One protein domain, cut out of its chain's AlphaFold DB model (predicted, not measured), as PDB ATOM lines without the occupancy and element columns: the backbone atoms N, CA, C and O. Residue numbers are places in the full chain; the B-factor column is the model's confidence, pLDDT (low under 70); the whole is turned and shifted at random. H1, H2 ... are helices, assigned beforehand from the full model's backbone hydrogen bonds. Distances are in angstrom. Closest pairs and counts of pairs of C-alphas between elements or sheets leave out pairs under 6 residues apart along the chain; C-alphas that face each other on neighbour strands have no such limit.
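What this domain is: This is residues 23 to 106 of the 421 residues of the protein "Tyr recombinase domain-containing protein" of Chloroflexi bacterium (UniProt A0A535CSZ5). Two helices, H1 and H2, lie side by side as a loose helical hairpin, and the longest helix, H3, crosses one face of it, packing on both. The four-residue H4 packs on H3 near the end of the printed part, while the long loop between H2 and H3 swings outward, with residues 58 to 64 standing free. The printed part has 84 residues, with four named helices in the order H1, H2, H3, H4 and no named strand, and its class is all helix. It is compact, with a radius of gyration of the C-alphas of 13.3 A and spans of 38 by 28 by 23 A.

How they stand to each other: H1, residues 23 to 36, and H2, residues 41 to 58, form a hairpin, opposite ways at a shallow tilt of 8 degrees. They only just touch, with 3 pairs of C-alphas within 8 A, the closest those of Arg 31 and Leu 44 at 7.1 A. The hub is H3, residues 75 to 94. Its residues 80 to 85 touch H2, about perpendicular at 89 degrees; the closest C-alphas, of Arg 50 and Ser 81, are 5.5 A apart. Its residues 88 to 92 touch H1, about perpendicular at 88 degrees, with the C-alphas of Ala 26 and Ala 92 closest at 7.0 A. The helix packing is mostly crossed, but only just: 1 of 3 pairs is at a shallow tilt. H4, residues 101 to 104, touches H3, the closest C-alphas being those of His 86 and Leu 104 at 6.3 A, and is apart from H1 and H2. Every O i to N i+4 pair is within hydrogen-bond range in H1 and H2, and 15 of 16 in H3; H4 is too short for such a pair.

Where its parts are: H1 begins at C-alpha 23 (-2.639, -8.465, 36.630) and is 19.8 A long. H2 is 25.3 A and H3 28.3 A, ending at C-alpha 94 (-13.408, -17.895, 36.989).

The domain as a whole: The C-alphas farthest apart, of Gly 36 and Gly 70, are 38.0 A apart. The printed part has no cut; the link from H2 to H3, 16 residues, is long. Residues 61 to 72 have pLDDT under 70.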
ATOM      1  N   LEU A  23      -2.909  -7.319  37.492       89.19
ATOM      2  CA  LEU A  23      -2.639  -8.465  36.630       89.19
ATOM      3  C   LEU A  23      -1.442  -9.330  37.080       89.19
ATOM      4  O   LEU A  23      -1.489 -10.550  36.927       89.19
ATOM      5  N   GLN A  24      -0.373  -8.720  37.598       93.62
ATOM      6  CA  GLN A  24       0.767  -9.424  38.194       93.62
ATOM      7  C   GLN A  24       0.353 -10.124  39.488       93.62
ATOM      8  O   GLN A  24       0.613 -11.318  39.610       93.62
ATOM      9  N   ASP A  25      -0.389  -9.444  40.365       94.25
ATOM     10  CA  ASP A  25      -0.935 -10.049  41.591       94.25
ATOM     11  C   ASP A  25      -1.835 -11.251  41.264       94.25
ATOM     12  O   ASP A  25      -1.699 -12.335  41.836       94.25
ATOM     13  N   ALA A  26      -2.707 -11.103  40.259       95.69
ATOM     14  CA  ALA A  26      -3.527 -12.201  39.755       95.69
ATOM     15  C   ALA A  26      -2.665 -13.369  39.238       95.69
ATOM     16  O   ALA A  26      -2.988 -14.535  39.457       95.69
ATOM     17  N   TYR A  27      -1.547 -13.093  38.562       97.31
ATOM     18  CA  TYR A  27      -0.643 -14.149  38.109       97.31
ATOM     19  C   TYR A  27       0.070 -14.865  39.259       97.31
ATOM     20  O   TYR A  27       0.245 -16.083  39.199       97.31
ATOM     21  N   GLU A  28       0.453 -14.152  40.314       97.19
ATOM     22  CA  GLU A  28       1.042 -14.766  41.504       97.19
ATOM     23  C   GLU A  28       0.060 -15.733  42.174       97.19
ATOM     24  O   GLU A  28       0.433 -16.873  42.476       97.19
ATOM     25  N   LEU A  29      -1.212 -15.341  42.294       97.69
ATOM     26  CA  LEU A  29      -2.286 -16.204  42.794       97.69
ATOM     27  C   LEU A  29      -2.537 -17.407  41.875       97.69
ATOM     28  O   LEU A  29      -2.568 -18.546  42.348       97.69
ATOM     29  N   PHE A  30      -2.604 -17.198  40.556       97.81
ATOM     30  CA  PHE A  30      -2.679 -18.288  39.576       97.81
ATOM     31  C   PHE A  30      -1.532 -19.281  39.756       97.81
ATOM     32  O   PHE A  30      -1.729 -20.498  39.764       97.81
ATOM     33  N   ARG A  31      -0.305 -18.771  39.881       97.62
ATOM     34  CA  ARG A  31       0.900 -19.584  40.025       97.62
ATOM     35  C   ARG A  31       0.870 -20.382  41.326       97.62
ATOM     36  O   ARG A  31       1.209 -21.569  41.295       97.62
ATOM     37  N   LEU A  32       0.428 -19.769  42.424       97.94
ATOM     38  CA  LEU A  32       0.241 -20.426  43.716       97.94
ATOM     39  C   LEU A  32      -0.813 -21.540  43.628       97.94
ATOM     40  O   LEU A  32      -0.567 -22.660  44.075       97.94
ATOM     41  N   GLU A  33      -1.944 -21.303  42.958       97.81
ATOM     42  CA  GLU A  33      -2.959 -22.341  42.745       97.81
ATOM     43  C   GLU A  33      -2.410 -23.498  41.892       97.81
ATOM     44  O   GLU A  33      -2.638 -24.676  42.180       97.81
ATOM     45  N   ARG A  34      -1.634 -23.208  40.838       97.56
ATOM     46  CA  ARG A  34      -0.988 -24.256  40.026       97.56
ATOM     47  C   ARG A  34       0.008 -25.076  40.841       97.56
ATOM     48  O   ARG A  34       0.092 -26.287  40.629       97.56
ATOM     49  N   GLN A  35       0.718 -24.456  41.779       96.00
ATOM     50  CA  GLN A  35       1.569 -25.164  42.737       96.00
ATOM     51  C   GLN A  35       0.753 -26.063  43.669       96.00
ATOM     52  O   GLN A  35       1.092 -27.240  43.804       96.00
ATOM     53  N   GLY A  36      -0.350 -25.555  44.232       96.38
ATOM     54  CA  GLY A  36      -1.280 -26.335  45.059       96.38
ATOM     55  C   GLY A  36      -1.873 -27.539  44.317       96.38
ATOM     56  O   GLY A  36      -1.989 -28.628  44.870       96.38
ATOM     57  N   ASN A  37      -2.115 -27.390  43.013       94.56
ATOM     58  CA  ASN A  37      -2.561 -28.455  42.111       94.56
ATOM     59  C   ASN A  37      -1.449 -29.443  41.689       94.56
ATOM     60  O   ASN A  37      -1.640 -30.243  40.768       94.56
ATOM     61  N   LEU A  38      -0.271 -29.387  42.323       91.81
ATOM     62  CA  LEU A  38       0.877 -30.268  42.075       91.81
ATOM     63  C   LEU A  38       1.336 -30.284  40.606       91.81
ATOM     64  O   LEU A  38       1.843 -31.292  40.093       91.81
ATOM     65  N   VAL A  39       1.181 -29.155  39.912       93.00
ATOM     66  CA  VAL A  39       1.728 -28.971  38.568       93.00
ATOM     67  C   VAL A  39       3.253 -29.094  38.631       93.00
ATOM     68  O   VAL A  39       3.907 -28.595  39.542       93.00
ATOM     69  N   THR A  40       3.855 -29.793  37.662       90.12
ATOM     70  CA  THR A  40       5.308 -30.029  37.694       90.12
ATOM     71  C   THR A  40       6.092 -28.710  37.619       90.12
ATOM     72  O   THR A  40       5.671 -27.843  36.851       90.12
ATOM     73  N   PRO A  41       7.262 -28.577  38.281       93.00
ATOM     74  CA  PRO A  41       8.059 -27.344  38.255       93.00
ATOM     75  C   PRO A  41       8.336 -26.824  36.842       93.00
ATOM     76  O   PRO A  41       8.125 -25.657  36.550       93.00
ATOM     77  N   ARG A  42       8.646 -27.725  35.904       90.94
ATOM     78  CA  ARG A  42       8.857 -27.383  34.488       90.94
ATOM     79  C   ARG A  42       7.635 -26.759  33.806       90.94
ATOM     80  O   ARG A  42       7.762 -26.034  32.824       90.94
ATOM     81  N   THR A  43       6.433 -27.110  34.249       93.81
ATOM     82  CA  THR A  43       5.201 -26.503  33.740       93.81
ATOM     83  C   THR A  43       4.975 -25.126  34.357       93.81
ATOM     84  O   THR A  43       4.487 -24.253  33.651       93.81
ATOM     85  N   LEU A  44       5.380 -24.904  35.611       96.50
ATOM     86  CA  LEU A  44       5.389 -23.569  36.217       96.50
ATOM     87  C   LEU A  44       6.404 -22.662  35.516       96.50
ATOM     88  O   LEU A  44       6.012 -21.611  35.042       96.50
ATOM     89  N   GLU A  45       7.638 -23.130  35.293       96.25
ATOM     90  CA  GLU A  45       8.652 -22.421  34.487       96.25
ATOM     91  C   GLU A  45       8.131 -22.071  33.083       96.25
ATOM     92  O   GLU A  45       8.429 -21.015  32.531       96.25
ATOM     93  N   PHE A  46       7.338 -22.967  32.486       95.94
ATOM     94  CA  PHE A  46       6.691 -22.711  31.203       95.94
ATOM     95  C   PHE A  46       5.671 -21.567  31.285       95.94
ATOM     96  O   PHE A  46       5.622 -20.756  30.363       95.94
ATOM     97  N   TYR A  47       4.864 -21.500  32.346       97.56
ATOM     98  CA  TYR A  47       3.949 -20.380  32.564       97.56
ATOM     99  C   TYR A  47       4.713 -19.091  32.870       97.56
ATOM    100  O   TYR A  47       4.442 -18.093  32.211       97.56
ATOM    101  N   ASP A  48       5.720 -19.149  33.747       97.19
ATOM    102  CA  ASP A  48       6.559 -18.009  34.138       97.19
ATOM    103  C   ASP A  48       7.197 -17.366  32.901       97.19
ATOM    104  O   ASP A  48       7.094 -16.159  32.697       97.19
ATOM    105  N   LEU A  49       7.762 -18.183  32.006       95.75
ATOM    106  CA  LEU A  49       8.319 -17.700  30.747       95.75
ATOM    107  C   LEU A  49       7.249 -17.072  29.843       95.75
ATOM    108  O   LEU A  49       7.431 -15.962  29.354       95.75
ATOM    109  N   ARG A  50       6.140 -17.774  29.582       95.56
ATOM    110  CA  ARG A  50       5.159 -17.343  28.567       95.56
ATOM    111  C   ARG A  50       4.304 -16.164  29.005       95.56
ATOM    112  O   ARG A  50       3.966 -15.327  28.174       95.56
ATOM    113  N   ILE A  51       3.938 -16.110  30.278       95.75
ATOM    114  CA  ILE A  51       3.148 -15.013  30.837       95.75
ATOM    115  C   ILE A  51       4.064 -13.828  31.155       95.75
ATOM    116  O   ILE A  51       3.681 -12.695  30.883       95.75
ATOM    117  N   GLY A  52       5.309 -14.071  31.578       94.00
ATOM    118  CA  GLY A  52       6.328 -13.026  31.695       94.00
ATOM    119  C   GLY A  52       6.622 -12.328  30.362       94.00
ATOM    120  O   GLY A  52       6.618 -11.101  30.309       94.00
ATOM    121  N   GLU A  53       6.789 -13.082  29.266       91.38
ATOM    122  CA  GLU A  53       6.910 -12.529  27.903       91.38
ATOM    123  C   GLU A  53       5.701 -11.644  27.537       91.38
ATOM    124  O   GLU A  53       5.862 -10.581  26.938       91.38
ATOM    125  N   PHE A  54       4.491 -12.060  27.922       90.56
ATOM    126  CA  PHE A  54       3.264 -11.301  27.685       90.56
ATOM    127  C   PHE A  54       3.196 -10.011  28.519       90.56
ATOM    128  O   PHE A  54       2.863  -8.956  27.982       90.56
ATOM    129  N   PHE A  55       3.564 -10.051  29.801       91.75
ATOM    130  CA  PHE A  55       3.626  -8.858  30.653       91.75
ATOM    131  C   PHE A  55       4.701  -7.877  30.196       91.75
ATOM    132  O   PHE A  55       4.455  -6.674  30.154       91.75
ATOM    133  N   ALA A  56       5.861  -8.385  29.783       89.38
ATOM    134  CA  ALA A  56       6.910  -7.565  29.195       89.38
ATOM    135  C   ALA A  56       6.438  -6.883  27.902       89.38
ATOM    136  O   ALA A  56       6.807  -5.740  27.654       89.38
ATOM    137  N   TRP A  57       5.614  -7.556  27.092       86.31
ATOM    138  CA  TRP A  57       4.995  -6.960  25.906       86.31
ATOM    139  C   TRP A  57       3.968  -5.874  26.264       86.31
ATOM    140  O   TRP A  57       4.005  -4.804  25.664       86.31
ATOM    141  N   LEU A  58       3.112  -6.098  27.271       85.56
ATOM    142  CA  LEU A  58       2.140  -5.099  27.745       85.56
ATOM    143  C   LEU A  58       2.797  -3.829  28.304       85.56
ATOM    144  O   LEU A  58       2.212  -2.754  28.207       85.56
ATOM    145  N   GLY A  59       3.985  -3.955  28.897       85.50
ATOM    146  CA  GLY A  59       4.724  -2.837  29.486       85.50
ATOM    147  C   GLY A  59       5.492  -1.959  28.492       85.50
ATOM    148  O   GLY A  59       6.140  -1.013  28.932       85.50
ATOM    149  N   ARG A  60       5.478  -2.263  27.185       85.62
ATOM    150  CA  ARG A  60       6.107  -1.417  26.152       85.62
ATOM    151  C   ARG A  60       5.157  -0.279  25.759       85.62
ATOM    152  O   ARG A  60       3.972  -0.528  25.537       85.62
ATOM    153  N   ASP A  61       5.673   0.945  25.633       59.25
ATOM    154  CA  ASP A  61       4.899   2.091  25.137       59.25
ATOM    155  C   ASP A  61       4.447   1.830  23.692       59.25
ATOM    156  O   ASP A  61       5.261   1.512  22.829       59.25
ATOM    157  N   ALA A  62       3.136   1.925  23.450       56.88
ATOM    158  CA  ALA A  62       2.482   1.564  22.189       56.88
ATOM    159  C   ALA A  62       2.778   0.118  21.726       56.88
ATOM    160  O   ALA A  62       3.504  -0.093  20.752       56.88
ATOM    161  N   PRO A  63       2.172  -0.906  22.365       58.38
ATOM    162  CA  PRO A  63       2.271  -2.272  21.882       58.38
ATOM    163  C   PRO A  63       1.443  -2.388  20.598       58.38
ATOM    164  O   PRO A  63       0.273  -2.772  20.609       58.38
ATOM    165  N   GLY A  64       2.038  -2.026  19.465       53.44
ATOM    166  CA  GLY A  64       1.554  -2.499  18.184       53.44
ATOM    167  C   GLY A  64       1.489  -4.028  18.219       53.44
ATOM    168  O   GLY A  64       2.264  -4.698  18.907       53.44
ATOM    169  N   VAL A  65       0.590  -4.609  17.426       53.66
ATOM    170  CA  VAL A  65       0.651  -6.050  17.101       53.66
ATOM    171  C   VAL A  65       1.919  -6.361  16.284       53.66
ATOM    172  O   VAL A  65       2.235  -7.517  15.995       53.66
ATOM    173  N   GLU A  66       2.680  -5.326  15.921       51.00
ATOM    174  CA  GLU A  66       3.996  -5.433  15.330       51.00
ATOM    175  C   GLU A  66       4.917  -6.277  16.212       51.00
ATOM    176  O   GLU A  66       5.331  -5.915  17.309       51.00
ATOM    177  N   ARG A  67       5.146  -7.484  15.691       52.53
ATOM    178  CA  ARG A  67       6.164  -8.481  16.016       52.53
ATOM    179  C   ARG A  67       7.119  -8.074  17.138       52.53
ATOM    180  O   ARG A  67       7.945  -7.187  16.954       52.53
ATOM    181  N   ILE A  68       7.121  -8.872  18.207       52.16
ATOM    182  CA  ILE A  68       8.232  -8.959  19.163       52.16
ATOM    183  C   ILE A  68       9.523  -9.170  18.340       52.16
ATOM    184  O   ILE A  68       9.751 -10.238  17.773       52.16
ATOM    185  N   ASP A  69      10.303  -8.101  18.182       54.81
ATOM    186  CA  ASP A  69      11.621  -8.036  17.536       54.81
ATOM    187  C   ASP A  69      11.660  -8.321  16.015       54.81
ATOM    188  O   ASP A  69      12.668  -8.791  15.479       54.81
ATOM    189  N   GLY A  70      10.563  -8.082  15.282       58.19
ATOM    190  CA  GLY A  70      10.522  -8.203  13.811       58.19
ATOM    191  C   GLY A  70      10.596  -9.638  13.253       58.19
ATOM    192  O   GLY A  70      10.328  -9.862  12.064       58.19
ATOM    193  N   LYS A  71      10.876 -10.639  14.097       59.53
ATOM    194  CA  LYS A  71      10.923 -12.060  13.730       59.53
ATOM    195  C   LYS A  71       9.575 -12.726  13.985       59.53
ATOM    196  O   LYS A  71       9.002 -12.639  15.063       59.53
ATOM    197  N   LEU A  72       9.074 -13.442  12.980       69.69
ATOM    198  CA  LEU A  72       7.893 -14.284  13.145       69.69
ATOM    199  C   LEU A  72       8.214 -15.400  14.146       69.69
ATOM    200  O   LEU A  72       9.111 -16.214  13.906       69.69
ATOM    201  N   LEU A  73       7.474 -15.442  15.257       81.62
ATOM    202  CA  LEU A  73       7.522 -16.577  16.171       81.62
ATOM    203  C   LEU A  73       7.174 -17.851  15.400       81.62
ATOM    204  O   LEU A  73       6.265 -17.875  14.570       81.62
ATOM    205  N   GLN A  74       7.889 -18.932  15.700       84.88
ATOM    206  CA  GLN A  74       7.545 -20.237  15.149       84.88
ATOM    207  C   GLN A  74       6.094 -20.584  15.535       84.88
ATOM    208  O   GLN A  74       5.715 -20.348  16.686       84.88
ATOM    209  N   PRO A  75       5.287 -21.188  14.639       87.62
ATOM    210  CA  PRO A  75       3.884 -21.511  14.928       87.62
ATOM    211  C   PRO A  75       3.692 -22.335  16.211       87.62
ATOM    212  O   PRO A  75       2.708 -22.172  16.928       87.62
ATOM    213  N   GLU A  76       4.662 -23.200  16.531       87.81
ATOM    214  CA  GLU A  76       4.702 -23.975  17.777       87.81
ATOM    215  C   GLU A  76       4.796 -23.073  19.017       87.81
ATOM    216  O   GLU A  76       4.078 -23.284  19.994       87.81
ATOM    217  N   THR A  77       5.669 -22.066  18.966       90.94
ATOM    218  CA  THR A  77       5.878 -21.091  20.038       90.94
ATOM    219  C   THR A  77       4.638 -20.231  20.223       90.94
ATOM    220  O   THR A  77       4.154 -20.118  21.343       90.94
ATOM    221  N   LEU A  78       4.067 -19.716  19.130       91.44
ATOM    222  CA  LEU A  78       2.851 -18.903  19.175       91.44
ATOM    223  C   LEU A  78       1.680 -19.675  19.801       91.44
ATOM    224  O   LEU A  78       0.986 -19.162  20.674       91.44
ATOM    225  N   HIS A  79       1.494 -20.938  19.410       92.25
ATOM    226  CA  HIS A  79       0.477 -21.805  20.002       92.25
ATOM    227  C   HIS A  79       0.732 -22.087  21.488       92.25
ATOM    228  O   HIS A  79      -0.207 -22.162  22.280       92.25
ATOM    229  N   ALA A  80       1.995 -22.236  21.885       92.94
ATOM    230  CA  ALA A  80       2.355 -22.415  23.283       92.94
ATOM    231  C   ALA A  80       2.055 -21.161  24.123       92.94
ATOM    232  O   ALA A  80       1.479 -21.305  25.203       92.94
ATOM    233  N   SER A  81       2.388 -19.967  23.620       93.81
ATOM    234  CA  SER A  81       2.065 -18.686  24.261       93.81
ATOM    235  C   SER A  81       0.556 -18.476  24.356       93.81
ATOM    236  O   SER A  81       0.059 -18.236  25.453       93.81
ATOM    237  N   HIS A  82      -0.186 -18.676  23.255       94.81
ATOM    238  CA  HIS A  82      -1.656 -18.598  23.247       94.81
ATOM    239  C   HIS A  82      -2.262 -19.497  24.322       94.81
ATOM    240  O   HIS A  82      -3.035 -19.022  25.144       94.81
ATOM    241  N   ARG A  83      -1.849 -20.770  24.393       96.50
ATOM    242  CA  ARG A  83      -2.364 -21.698  25.406       96.50
ATOM    243  C   ARG A  83      -2.064 -21.225  26.828       96.50
ATOM    244  O   ARG A  83      -2.919 -21.382  27.694       96.50
ATOM    245  N   ALA A  84      -0.861 -20.715  27.091       96.81
ATOM    246  CA  ALA A  84      -0.477 -20.249  28.423       96.81
ATOM    247  C   ALA A  84      -1.320 -19.042  28.857       96.81
ATOM    248  O   ALA A  84      -1.949 -19.092  29.912       96.81
ATOM    249  N   VAL A  85      -1.392 -18.026  27.996       95.81
ATOM    250  CA  VAL A  85      -2.149 -16.788  28.218       95.81
ATOM    251  C   VAL A  85      -3.648 -17.070  28.335       95.81
ATOM    252  O   VAL A  85      -4.290 -16.608  29.272       95.81
ATOM    253  N   HIS A  86      -4.204 -17.904  27.451       96.75
ATOM    254  CA  HIS A  86      -5.610 -18.315  27.513       96.75
ATOM    255  C   HIS A  86      -5.927 -19.077  28.804       96.75
ATOM    256  O   HIS A  86      -6.921 -18.781  29.456       96.75
ATOM    257  N   THR A  87      -5.051 -19.997  29.232       97.88
ATOM    258  CA  THR A  87      -5.237 -20.732  30.499       97.88
ATOM    259  C   THR A  87      -5.241 -19.793  31.706       97.88
ATOM    260  O   THR A  87      -5.997 -20.026  32.648       97.88
ATOM    261  N   PHE A  88      -4.393 -18.763  31.690       97.94
ATOM    262  CA  PHE A  88      -4.339 -17.750  32.739       97.94
ATOM    263  C   PHE A  88      -5.603 -16.887  32.751       97.94
ATOM    264  O   PHE A  88      -6.264 -16.810  33.779       97.94
ATOM    265  N   PHE A  89      -6.018 -16.333  31.611       97.12
ATOM    266  CA  PHE A  89      -7.232 -15.515  31.546       97.12
ATOM    267  C   PHE A  89      -8.509 -16.298  31.860       97.12
ATOM    268  O   PHE A  89      -9.384 -15.786  32.547       97.12
ATOM    269  N   ALA A  90      -8.610 -17.554  31.420       97.38
ATOM    270  CA  ALA A  90      -9.749 -18.411  31.751       97.38
ATOM    271  C   ALA A  90      -9.776 -18.802  33.237       97.38
ATOM    272  O   ALA A  90     -10.818 -19.184  33.767       97.38
ATOM    273  N   TRP A  91      -8.622 -18.791  33.908       98.06
ATOM    274  CA  TRP A  91      -8.568 -18.888  35.361       98.06
ATOM    275  C   TRP A  91      -9.011 -17.571  36.008       98.06
ATOM    276  O   TRP A  91      -9.890 -17.614  36.856       98.06
ATOM    277  N   ALA A  92      -8.489 -16.434  35.544       97.38
ATOM    278  CA  ALA A  92      -8.778 -15.120  36.113       97.38
ATOM    279  C   ALA A  92     -10.278 -14.778  36.033       97.38
ATOM    280  O   ALA A  92     -10.855 -14.343  37.021       97.38
ATOM    281  N   GLU A  93     -10.939 -15.067  34.905       97.19
ATOM    282  CA  GLU A  93     -12.396 -14.899  34.764       97.19
ATOM    283  C   GLU A  93     -13.174 -15.743  35.789       97.19
ATOM    284  O   GLU A  93     -14.119 -15.259  36.408       97.19
ATOM    285  N   ARG A  94     -12.763 -17.001  36.010       97.75
ATOM    286  CA  ARG A  94     -13.408 -17.895  36.989       97.75
ATOM    287  C   ARG A  94     -13.233 -17.399  38.423       97.75
ATOM    288  O   ARG A  94     -14.124 -17.612  39.236       97.75
ATOM    289  N   ASP A  95     -12.097 -16.772  38.709       97.50
ATOM    290  CA  ASP A  95     -11.752 -16.224  40.024       97.50
ATOM    291  C   ASP A  95     -12.333 -14.811  40.251       97.50
ATOM    292  O   ASP A  95     -12.089 -14.180  41.273       97.50
ATOM    293  N   GLY A  96     -13.138 -14.306  39.305       96.50
ATOM    294  CA  GLY A  96     -13.858 -13.038  39.434       96.50
ATOM    295  C   GLY A  96     -13.093 -11.806  38.945       96.50
ATOM    296  O   GLY A  96     -13.593 -10.689  39.084       96.50
ATOM    297  N   TYR A  97     -11.917 -11.971  38.333       95.31
ATOM    298  CA  TYR A  97     -11.226 -10.862  37.679       95.31
ATOM    299  C   TYR A  97     -11.955 -10.445  36.399       95.31
ATOM    300  O   TYR A  97     -12.429 -11.275  35.620       95.31
ATOM    301  N   LEU A  98     -11.986  -9.136  36.139       92.69
ATOM    302  CA  LEU A  98     -12.541  -8.588  34.905       92.69
ATOM    303  C   LEU A  98     -11.620  -8.919  33.723       92.69
ATOM    304  O   LEU A  98     -10.558  -8.325  33.549       92.69
ATOM    305  N   VAL A  99     -12.049  -9.867  32.893       92.19
ATOM    306  CA  VAL A  99     -11.366 -10.271  31.661       92.19
ATOM    307  C   VAL A  99     -12.272  -9.955  30.474       92.19
ATOM    308  O   VAL A  99     -13.451 -10.303  30.475       92.19
ATOM    309  N   ASP A 100     -11.736  -9.320  29.427       90.12
ATOM    310  CA  ASP A 100     -12.492  -9.145  28.183       90.12
ATOM    311  C   ASP A 100     -12.768 -10.525  27.563       90.12
ATOM    312  O   ASP A 100     -11.862 -11.203  27.071       90.12
ATOM    313  N   GLY A 101     -14.041 -10.930  27.527       91.44
ATOM    314  CA  GLY A 101     -14.472 -12.194  26.928       91.44
ATOM    315  C   GLY A 101     -14.106 -12.342  25.444       91.44
ATOM    316  O   GLY A 101     -14.208 -13.431  24.878       91.44
ATOM    317  N   ARG A 102     -13.673 -11.280  24.751       91.75
ATOM    318  CA  ARG A 102     -13.062 -11.375  23.413       91.75
ATOM    319  C   ARG A 102     -11.710 -12.088  23.448       91.75
ATOM    320  O   ARG A 102     -11.467 -12.898  22.559       91.75
ATOM    321  N   LEU A 103     -10.880 -11.863  24.472       89.50
ATOM    322  CA  LEU A 103      -9.585 -12.543  24.635       89.50
ATOM    323  C   LEU A 103      -9.766 -14.057  24.795       89.50
ATOM    324  O   LEU A 103      -9.018 -14.845  24.219       89.50
ATOM    325  N   LEU A 104     -10.810 -14.467  25.516       94.75
ATOM    326  CA  LEU A 104     -11.150 -15.877  25.719       94.75
ATOM    327  C   LEU A 104     -11.741 -16.545  24.474       94.75
ATOM    328  O   LEU A 104     -11.612 -17.761  24.313       94.75
ATOM    329  N   ARG A 105     -12.346 -15.753  23.580       95.38
ATOM    330  CA  ARG A 105     -12.884 -16.188  22.284       95.38
ATOM    331  C   ARG A 105     -11.850 -16.176  21.154       95.38
ATOM    332  O   ARG A 105     -12.187 -16.583  20.044       95.38
ATOM    333  N   LEU A 106     -10.610 -15.739  21.406       92.50
ATOM    334  CA  LEU A 106      -9.556 -15.758  20.392       92.50
ATOM    335  C   LEU A 106      -9.258 -17.202  19.955       92.50
ATOM    336  O   LEU A 106      -8.852 -18.025  20.790       92.50
TER     337      LEU A 106